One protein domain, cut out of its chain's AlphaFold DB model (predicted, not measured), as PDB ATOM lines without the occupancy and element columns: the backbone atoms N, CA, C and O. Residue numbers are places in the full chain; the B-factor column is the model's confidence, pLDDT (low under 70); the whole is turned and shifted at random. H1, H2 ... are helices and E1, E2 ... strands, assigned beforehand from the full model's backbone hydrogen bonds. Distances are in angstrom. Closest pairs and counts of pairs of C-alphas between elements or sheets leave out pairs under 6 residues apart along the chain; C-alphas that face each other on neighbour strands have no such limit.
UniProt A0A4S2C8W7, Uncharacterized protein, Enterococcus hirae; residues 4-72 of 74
ATOM      1  N   SER A   4       0.502 -37.202  28.756       90.56
ATOM      2  CA  SER A   4       1.664 -36.743  27.985       90.56
ATOM      3  C   SER A   4       1.285 -35.943  26.737       90.56
ATOM      4  O   SER A   4       1.946 -34.957  26.419       90.56
ATOM      5  N   LYS A   5       0.190 -36.309  26.055       90.12
ATOM      6  CA  LYS A   5      -0.314 -35.554  24.897       90.12
ATOM      7  C   LYS A   5      -0.901 -34.206  25.313       90.12
ATOM      8  O   LYS A   5      -0.698 -33.221  24.614       90.12
ATOM      9  N   ILE A   6      -1.593 -34.159  26.453       86.75
ATOM     10  CA  ILE A   6      -2.154 -32.916  27.002       86.75
ATOM     11  C   ILE A   6      -1.021 -31.974  27.411       86.75
ATOM     12  O   ILE A   6      -1.016 -30.817  27.008       86.75
ATOM     13  N   THR A   7      -0.027 -32.482  28.140       88.94
ATOM     14  CA  THR A   7       1.149 -31.714  28.557       88.94
ATOM     15  C   THR A   7       1.940 -31.182  27.366       88.94
ATOM     16  O   THR A   7       2.321 -30.015  27.373       88.94
ATOM     17  N   ALA A   8       2.147 -31.988  26.320       91.00
ATOM     18  CA  ALA A   8       2.831 -31.545  25.106       91.00
ATOM     19  C   ALA A   8       2.051 -30.445  24.367       91.00
ATOM     20  O   ALA A   8       2.639 -29.447  23.955       91.00
ATOM     21  N   ALA A   9       0.728 -30.589  24.246       85.69
ATOM     22  CA  ALA A   9      -0.121 -29.564  23.645       85.69
ATOM     23  C   ALA A   9      -0.091 -28.257  24.455       85.69
ATOM     24  O   ALA A   9       0.026 -27.179  23.881       85.69
ATOM     25  N   PHE A  10      -0.129 -28.354  25.785       83.62
ATOM     26  CA  PHE A  10      -0.035 -27.209  26.688       83.62
ATOM     27  C   PHE A  10       1.329 -26.506  26.569       83.62
ATOM     28  O   PHE A  10       1.390 -25.286  26.449       83.62
ATOM     29  N   ALA A  11       2.424 -27.273  26.520       84.00
ATOM     30  CA  ALA A  11       3.773 -26.748  26.309       84.00
ATOM     31  C   ALA A  11       3.894 -25.990  24.979       84.00
ATOM     32  O   ALA A  11       4.391 -24.865  24.959       84.00
ATOM     33  N   ALA A  12       3.392 -26.577  23.888       84.38
ATOM     34  CA  ALA A  12       3.420 -25.967  22.562       84.38
ATOM     35  C   ALA A  12       2.560 -24.697  22.487       84.38
ATOM     36  O   ALA A  12       3.003 -23.689  21.943       84.38
ATOM     37  N   MET A  13       1.356 -24.727  23.067       82.25
ATOM     38  CA  MET A  13       0.423 -23.597  23.050       82.25
ATOM     39  C   MET A  13       0.981 -22.361  23.762       82.25
ATOM     40  O   MET A  13       0.730 -21.240  23.329       82.25
ATOM     41  N   PHE A  14       1.752 -22.563  24.833       76.06
ATOM     42  CA  PHE A  14       2.297 -21.473  25.643       76.06
ATOM     43  C   PHE A  14       3.790 -21.213  25.430       76.06
ATOM     44  O   PHE A  14       4.334 -20.303  26.048       76.06
ATOM     45  N   GLY A  15       4.458 -21.986  24.570       85.06
ATOM     46  CA  GLY A  15       5.898 -21.860  24.338       85.06
ATOM     47  C   GLY A  15       6.740 -22.089  25.598       85.06
ATOM     48  O   GLY A  15       7.778 -21.454  25.765       85.06
ATOM     49  N   ILE A  16       6.286 -22.960  26.504       84.25
ATOM     50  CA  ILE A  16       6.969 -23.263  27.770       84.25
ATOM     51  C   ILE A  16       7.625 -24.641  27.736       84.25
ATOM     52  O   ILE A  16       7.295 -25.496  26.914       84.25
ATOM     53  N   SER A  17       8.550 -24.881  28.667       88.88
ATOM     54  CA  SER A  17       9.177 -26.194  28.803       88.88
ATOM     55  C   SER A  17       8.152 -27.273  29.174       88.88
ATOM     56  O   SER A  17       7.157 -27.012  29.856       88.88
ATOM     57  N   GLY A  18       8.424 -28.520  28.781       84.44
ATOM     58  CA  GLY A  18       7.574 -29.660  29.143       84.44
ATOM     59  C   GLY A  18       7.421 -29.839  30.658       84.44
ATOM     60  O   GLY A  18       6.347 -30.209  31.125       84.44
ATOM     61  N   ALA A  19       8.457 -29.506  31.437       82.38
ATOM     62  CA  ALA A  19       8.406 -29.528  32.898       82.38
ATOM     63  C   ALA A  19       7.434 -28.473  33.459       82.38
ATOM     64  O   ALA A  19       6.599 -28.801  34.303       82.38
ATOM     65  N   ALA A  20       7.482 -27.238  32.947       74.31
ATOM     66  CA  ALA A  20       6.553 -26.178  33.339       74.31
ATOM     67  C   ALA A  20       5.105 -26.523  32.951       74.31
ATOM     68  O   ALA A  20       4.184 -26.345  33.746       74.31
ATOM     69  N   ALA A  21       4.904 -27.100  31.763       81.75
ATOM     70  CA  ALA A  21       3.594 -27.577  31.334       81.75
ATOM     71  C   ALA A  21       3.077 -28.729  32.207       81.75
ATOM     72  O   ALA A  21       1.898 -28.760  32.546       81.75
ATOM     73  N   SER A  22       3.942 -29.666  32.602       83.94
ATOM     74  CA  SER A  22       3.562 -30.776  33.482       83.94
ATOM     75  C   SER A  22       3.127 -30.277  34.857       83.94
ATOM     76  O   SER A  22       2.144 -30.775  35.404       83.94
ATOM     77  N   PHE A  23       3.830 -29.276  35.395       78.81
ATOM     78  CA  PHE A  23       3.450 -28.616  36.640       78.81
ATOM     79  C   PHE A  23       2.081 -27.937  36.518       78.81
ATOM     80  O   PHE A  23       1.199 -28.214  37.325       78.81
ATOM     81  N   ALA A  24       1.862 -27.125  35.476       75.19
ATOM     82  CA  ALA A  24       0.598 -26.416  35.259       75.19
ATOM     83  C   ALA A  24      -0.594 -27.373  35.063       75.19
ATOM     84  O   ALA A  24      -1.621 -27.235  35.722       75.19
ATOM     85  N   VAL A  25      -0.446 -28.392  34.208       83.25
ATOM     86  CA  VAL A  25      -1.482 -29.414  33.969       83.25
ATOM     87  C   VAL A  25      -1.811 -30.172  35.261       83.25
ATOM     88  O   VAL A  25      -2.986 -30.408  35.553       83.25
ATOM     89  N   GLY A  26      -0.794 -30.521  36.056       78.75
ATOM     90  CA  GLY A  26      -0.976 -31.158  37.360       78.75
ATOM     91  C   GLY A  26      -1.686 -30.252  38.367       78.75
ATOM     92  O   GLY A  26      -2.623 -30.694  39.031       78.75
ATOM     93  N   TYR A  27      -1.296 -28.979  38.429       76.75
ATOM     94  CA  TYR A  27      -1.907 -27.974  39.295       76.75
ATOM     95  C   TYR A  27      -3.390 -27.737  38.961       76.75
ATOM     96  O   TYR A  27      -4.226 -27.659  39.859       76.75
ATOM     97  N   MET A  28      -3.751 -27.750  37.674       75.38
ATOM     98  CA  MET A  28      -5.144 -27.674  37.201       75.38
ATOM     99  C   MET A  28      -5.973 -28.937  37.513       75.38
ATOM    100  O   MET A  28      -7.170 -28.992  37.218       75.38
ATOM    101  N   GLY A  29      -5.357 -29.972  38.092       79.62
ATOM    102  CA  GLY A  29      -6.016 -31.229  38.437       79.62
ATOM    103  C   GLY A  29      -6.324 -32.116  37.231       79.62
ATOM    104  O   GLY A  29      -7.112 -33.053  37.359       79.62
ATOM    105  N   ILE A  30      -5.712 -31.853  36.073       85.88
ATOM    106  CA  ILE A  30      -5.948 -32.610  34.842       85.88
ATOM    107  C   ILE A  30      -5.267 -33.979  34.937       85.88
ATOM    108  O   ILE A  30      -4.109 -34.100  35.332       85.88
ATOM    109  N   ARG A  31      -5.987 -35.038  34.549       87.69
ATOM    110  CA  ARG A  31      -5.518 -36.430  34.647       87.69
ATOM    111  C   ARG A  31      -5.730 -37.196  33.347       87.69
ATOM    112  O   ARG A  31      -6.568 -36.847  32.513       87.69
ATOM    113  N   SER A  32      -4.972 -38.282  33.189       86.69
ATOM    114  CA  SER A  32      -5.170 -39.224  32.085       86.69
ATOM    115  C   SER A  32      -6.586 -39.805  32.116       86.69
ATOM    116  O   SER A  32      -7.156 -40.019  33.182       86.69
ATOM    117  N   GLY A  33      -7.154 -40.063  30.940       84.31
ATOM    118  CA  GLY A  33      -8.483 -40.678  30.824       84.31
ATOM    119  C   GLY A  33      -9.669 -39.726  31.020       84.31
ATOM    120  O   GLY A  33     -10.801 -40.153  30.814       84.31
ATOM    121  N   MET A  34      -9.445 -38.441  31.322       83.56
ATOM    122  CA  MET A  34     -10.531 -37.453  31.352       83.56
ATOM    123  C   MET A  34     -11.236 -37.347  29.993       83.56
ATOM    124  O   MET A  34     -10.601 -37.386  28.931       83.56
ATOM    125  N   THR A  35     -12.561 -37.199  30.042       84.25
ATOM    126  CA  THR A  35     -13.384 -36.874  28.873       84.25
ATOM    127  C   THR A  35     -13.075 -35.454  28.398       84.25
ATOM    128  O   THR A  35     -12.610 -34.619  29.174       84.25
ATOM    129  N   ALA A  36     -13.360 -35.156  27.128       74.88
ATOM    130  CA  ALA A  36     -13.131 -33.822  26.569       74.88
ATOM    131  C   ALA A  36     -13.878 -32.721  27.349       74.88
ATOM    132  O   ALA A  36     -13.313 -31.663  27.603       74.88
ATOM    133  N   ALA A  37     -15.106 -32.998  27.802       73.50
ATOM    134  CA  ALA A  37     -15.903 -32.059  28.590       73.50
ATOM    135  C   ALA A  37     -15.301 -31.780  29.978       73.50
ATOM    136  O   ALA A  37     -15.251 -30.629  30.406       73.50
ATOM    137  N   ASN A  38     -14.808 -32.809  30.678       76.50
ATOM    138  CA  ASN A  38     -14.147 -32.610  31.970       76.50
ATOM    139  C   ASN A  38     -12.810 -31.886  31.802       76.50
ATOM    140  O   ASN A  38     -12.515 -30.974  32.565       76.50
ATOM    141  N   LEU A  39     -12.037 -32.230  30.770       75.88
ATOM    142  CA  LEU A  39     -10.805 -31.515  30.449       75.88
ATOM    143  C   LEU A  39     -11.068 -30.028  30.176       75.88
ATOM    144  O   LEU A  39     -10.372 -29.181  30.725       75.88
ATOM    145  N   ALA A  40     -12.093 -29.711  29.380       73.31
ATOM    146  CA  ALA A  40     -12.482 -28.334  29.098       73.31
ATOM    147  C   ALA A  40     -12.853 -27.567  30.376       73.31
ATOM    148  O   ALA A  40     -12.418 -26.434  30.531       73.31
ATOM    149  N   LYS A  41     -13.564 -28.192  31.327       71.56
ATOM    150  CA  LYS A  41     -13.867 -27.583  32.637       71.56
ATOM    151  C   LYS A  41     -12.622 -27.288  33.471       71.56
ATOM    152  O   LYS A  41     -12.568 -26.259  34.127       71.56
ATOM    153  N   HIS A  42     -11.630 -28.176  33.460       72.56
ATOM    154  CA  HIS A  42     -10.373 -27.941  34.177       72.56
ATOM    155  C   HIS A  42      -9.523 -26.841  33.526       72.56
ATOM    156  O   HIS A  42      -8.814 -26.121  34.224       72.56
ATOM    157  N   LEU A  43      -9.610 -26.691  32.202       68.38
ATOM    158  CA  LEU A  43      -8.970 -25.595  31.469       68.38
ATOM    159  C   LEU A  43      -9.724 -24.262  31.626       68.38
ATOM    160  O   LEU A  43      -9.101 -23.200  31.598       68.38
ATOM    161  N   ASP A  44     -11.044 -24.318  31.809       64.94
ATOM    162  CA  ASP A  44     -11.939 -23.188  32.060       64.94
ATOM    163  C   ASP A  44     -12.075 -22.920  33.564       64.94
ATOM    164  O   ASP A  44     -13.095 -23.200  34.198       64.94
ATOM    165  N   SER A  45     -11.028 -22.339  34.150       52.97
ATOM    166  CA  SER A  45     -10.912 -22.104  35.596       52.97
ATOM    167  C   SER A  45     -11.965 -21.146  36.190       52.97
ATOM    168  O   SER A  45     -11.873 -20.809  37.370       52.97
ATOM    169  N   ASN A  46     -12.914 -20.630  35.398       52.94
ATOM    170  CA  ASN A  46     -13.958 -19.704  35.850       52.94
ATOM    171  C   ASN A  46     -15.354 -19.991  35.258       52.94
ATOM    172  O   ASN A  46     -16.241 -19.156  35.422       52.94
ATOM    173  N   GLY A  47     -15.552 -21.119  34.562       49.41
ATOM    174  CA  GLY A  47     -16.851 -21.505  33.985       49.41
ATOM    175  C   GLY A  47     -17.385 -20.566  32.893       49.41
ATOM    176  O   GLY A  47     -18.586 -20.566  32.630       49.41
ATOM    177  N   ASN A  48     -16.516 -19.752  32.286       46.53
ATOM    178  CA  ASN A  48     -16.877 -18.735  31.290       46.53
ATOM    179  C   ASN A  48     -16.363 -19.077  29.876       46.53
ATOM    180  O   ASN A  48     -16.420 -18.226  28.988       46.53
ATOM    181  N   GLY A  49     -15.839 -20.284  29.658       43.72
ATOM    182  CA  GLY A  49     -15.317 -20.752  28.374       43.72
ATOM    183  C   GLY A  49     -13.921 -20.236  28.011       43.72
ATOM    184  O   GLY A  49     -13.542 -20.316  26.844       43.72
ATOM    185  N   TRP A  50     -13.145 -19.708  28.969       40.53
ATOM    186  CA  TRP A  50     -11.815 -19.142  28.701       40.53
ATOM    187  C   TRP A  50     -10.715 -20.031  29.270       40.53
ATOM    188  O   TRP A  50     -10.606 -20.205  30.481       40.53
ATOM    189  N   ILE A  51      -9.867 -20.554  28.383       50.03
ATOM    190  CA  ILE A  51      -8.684 -21.331  28.756       50.03
ATOM    191  C   ILE A  51      -7.703 -20.393  29.465       50.03
ATOM    192  O   ILE A  51      -7.355 -19.334  28.937       50.03
ATOM    193  N   ALA A  52      -7.307 -20.762  30.682       50.12
ATOM    194  CA  ALA A  52      -6.452 -19.974  31.559       50.12
ATOM    195  C   ALA A  52      -5.198 -19.432  30.843       50.12
ATOM    196  O   ALA A  52      -4.273 -20.185  30.557       50.12
ATOM    197  N   LEU A  53      -5.217 -18.124  30.548       49.59
ATOM    198  CA  LEU A  53      -4.109 -17.150  30.519       49.59
ATOM    199  C   LEU A  53      -4.614 -15.814  29.930       49.59
ATOM    200  O   LEU A  53      -4.062 -15.276  28.973       49.59
ATOM    201  N   TYR A  54      -5.695 -15.245  30.483       45.03
ATOM    202  CA  TYR A  54      -6.154 -13.928  30.032       45.03
ATOM    203  C   TYR A  54      -5.417 -12.813  30.779       45.03
ATOM    204  O   TYR A  54      -5.670 -12.535  31.953       45.03
ATOM    205  N   LYS A  55      -4.501 -12.155  30.067       55.00
ATOM    206  CA  LYS A  55      -3.930 -10.859  30.442       55.00
ATOM    207  C   LYS A  55      -5.079  -9.843  30.487       55.00
ATOM    208  O   LYS A  55      -5.644  -9.502  29.447       55.00
ATOM    209  N   ARG A  56      -5.464  -9.363  31.675       66.19
ATOM    210  CA  ARG A  56      -6.494  -8.316  31.795       66.19
ATOM    211  C   ARG A  56      -5.832  -6.947  31.811       66.19
ATOM    212  O   ARG A  56      -5.073  -6.631  32.726       66.19
ATOM    213  N   TYR A  57      -6.190  -6.111  30.839       69.44
ATOM    214  CA  TYR A  57      -5.905  -4.681  30.888       69.44
ATOM    215  C   TYR A  57      -6.718  -4.022  31.999       69.44
ATOM    216  O   TYR A  57      -7.953  -4.049  31.980       69.44
ATOM    217  N   VAL A  58      -6.018  -3.439  32.967       70.81
ATOM    218  CA  VAL A  58      -6.632  -2.655  34.036       70.81
ATOM    219  C   VAL A  58      -6.916  -1.261  33.491       70.81
ATOM    220  O   VAL A  58      -6.074  -0.669  32.814       70.81
ATOM    221  N   ARG A  59      -8.127  -0.765  33.745       81.81
ATOM    222  CA  ARG A  59      -8.627   0.547  33.316       81.81
ATOM    223  C   ARG A  59      -9.487   1.106  34.450       81.81
ATOM    224  O   ARG A  59     -10.205   0.334  35.081       81.81
ATOM    225  N   ASN A  60      -9.459   2.420  34.663       76.12
ATOM    226  CA  ASN A  60     -10.294   3.077  35.683       76.12
ATOM    227  C   ASN A  60     -11.790   3.080  35.319       76.12
ATOM    228  O   ASN A  60     -12.642   3.149  36.196       76.12
ATOM    229  N   TYR A  61     -12.115   2.985  34.027       72.88
ATOM    230  CA  TYR A  61     -13.482   2.922  33.511       72.88
ATOM    231  C   TYR A  61     -13.531   2.148  32.183       72.88
ATOM    232  O   TYR A  61     -12.512   1.938  31.515       72.88
ATOM    233  N   LYS A  62     -14.727   1.692  31.794       61.06
ATOM    234  CA  LYS A  62     -14.941   0.897  30.574       61.06
ATOM    235  C   LYS A  62     -14.541   1.710  29.335       61.06
ATOM    236  O   LYS A  62     -15.056   2.797  29.119       61.06
ATOM    237  N   GLY A  63     -13.615   1.177  28.534       80.50
ATOM    238  CA  GLY A  63     -13.080   1.845  27.339       80.50
ATOM    239  C   GLY A  63     -11.942   2.843  27.593       80.50
ATOM    240  O   GLY A  63     -11.319   3.286  26.636       80.50
ATOM    241  N   GLY A  64     -11.609   3.148  28.853       82.75
ATOM    242  CA  GLY A  64     -10.552   4.103  29.198       82.75
ATOM    243  C   GLY A  64      -9.122   3.611  28.928       82.75
ATOM    244  O   GLY A  64      -8.932   2.454  28.541       82.75
ATOM    245  N   PRO A  65      -8.101   4.456  29.146       84.19
ATOM    246  CA  PRO A  65      -6.699   4.095  28.956       84.19
ATOM    247  C   PRO A  65      -6.284   2.881  29.795       84.19
ATOM    248  O   PRO A  65      -6.749   2.697  30.924       84.19
ATOM    249  N   VAL A  66      -5.400   2.050  29.239       84.25
ATOM    250  CA  VAL A  66      -4.806   0.919  29.961       84.25
ATOM    251  C   VAL A  66      -3.767   1.458  30.935       84.25
ATOM    252  O   VAL A  66      -2.780   2.045  30.510       84.25
ATOM    253  N   ILE A  67      -3.983   1.236  32.230       86.25
ATOM    254  CA  ILE A  67      -3.090   1.710  33.303       86.25
ATOM    255  C   ILE A  67      -2.158   0.621  33.834       86.25
ATOM    256  O   ILE A  67      -1.270   0.881  34.637       86.25
ATOM    257  N   GLY A  68      -2.360  -0.617  33.401       71.69
ATOM    258  CA  GLY A  68      -1.527  -1.728  33.813       71.69
ATOM    259  C   GLY A  68      -2.077  -3.044  33.313       71.69
ATOM    260  O   GLY A  68      -3.145  -3.107  32.688       71.69
ATOM    261  N   THR A  69      -1.347  -4.113  33.618       67.69
ATOM    262  CA  THR A  69      -1.806  -5.449  33.278       67.69
ATOM    263  C   THR A  69      -1.720  -6.407  34.435       67.69
ATOM    264  O   THR A  69      -0.683  -6.535  35.076       67.69
ATOM    265  N   GLN A  70      -2.843  -7.070  34.695       48.91
ATOM    266  CA  GLN A  70      -2.941  -8.105  35.704       48.91
ATOM    267  C   GLN A  70      -2.789  -9.461  35.032       48.91
ATOM    268  O   GLN A  70      -3.477  -9.784  34.058       48.91
ATOM    269  N   HIS A  71      -1.867 -10.236  35.583       45.84
ATOM    270  CA  HIS A  71      -1.619 -11.615  35.218       45.84
ATOM    271  C   HIS A  71      -2.172 -12.465  36.352       45.84
ATOM    272  O   HIS A  71      -1.726 -12.353  37.492       45.84
ATOM    273  N   ARG A  72      -3.205 -13.254  36.060       40.81
ATOM    274  CA  ARG A  72      -3.777 -14.170  37.041       40.81
ATOM    275  C   ARG A  72      -2.955 -15.451  36.987       40.81
ATOM    276  O   ARG A  72      -3.115 -16.240  36.063       40.81
TER     277      ARG A  72
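This is residues 4 to 72 of the 74 residues of an uncharacterized protein of Enterococcus hirae (UniProt A0A4S2C8W7). A small two-strand hairpin, E1 and E2, makes one end of an elongated model, and three short helices make a loose cluster at the other end. H1 and H2 pack on each other nearly at right angles, H3 stays apart from both, and the long unnamed stretch of residues 44 to 55 leads from H3 to the hairpin. The printed part has 69 residues, with three named helices followed by two named strands, in the order H1, H2, H3, E1, E2; the one sheet has the order E1 - E2 and is antiparallel, and the class is mostly helix. The whole is loose, with a radius of gyration of the C-alphas of 14.8 A, and the C-alphas span 44 by 25 by 16 A.

E1 is residues 56 to 58, 6.1 A from first to last C-alpha, and begins with C-alpha 56 at (-6.494, -8.316, 31.795). E2 is residues 68 to 70, 6.8 A long, and ends with C-alpha 70 at (-2.941, -8.105, 35.704). H3 is residues 36 to 43, 10.4 A long. H2 is residues 18 to 27, 14.0 A long. H1, the longest helix by residues, is residues 4 to 14, 15.5 A long, and begins with C-alpha 4 at (1.664, -36.743, 27.985).

E1 and E2 form a hairpin of antiparallel neighbour strands, with 140 degrees between their N-to-C directions. The C-alphas of Tyr 57 and Thr 69 face each other at 4.8 A. N 58 and O 68 are within hydrogen-bond range at 2.9 A, and so are N 70 and O 56 at 3.0 A. Both strands are apart from H1 and from H2, and E2 is apart from H3. H3 touches no helix and is apart from H1 and H2. H1 and H2 touch, with the closest C-alphas, those of Ala 11 and Ala 21, 5.1 A apart. Their lines are about perpendicular, at 75 degrees. In H1, H2 and H3 every O i to N i+4 pair is within hydrogen-bond range.

The two C-alphas farthest apart are those of Gly 33 and Gly 64, at 44.9 A. The printed part runs from residue 4 to residue 72 without a cut. The link from H3 to E1, 12 residues, is long; those from H2 to H3 and from E1 to E2 are short, and the one from H1 to H2 is tight. The mean pLDDT of the printed part is 73.1, and it is under 70 at residues 43 to 57, residue 62 and residues 69 to 72.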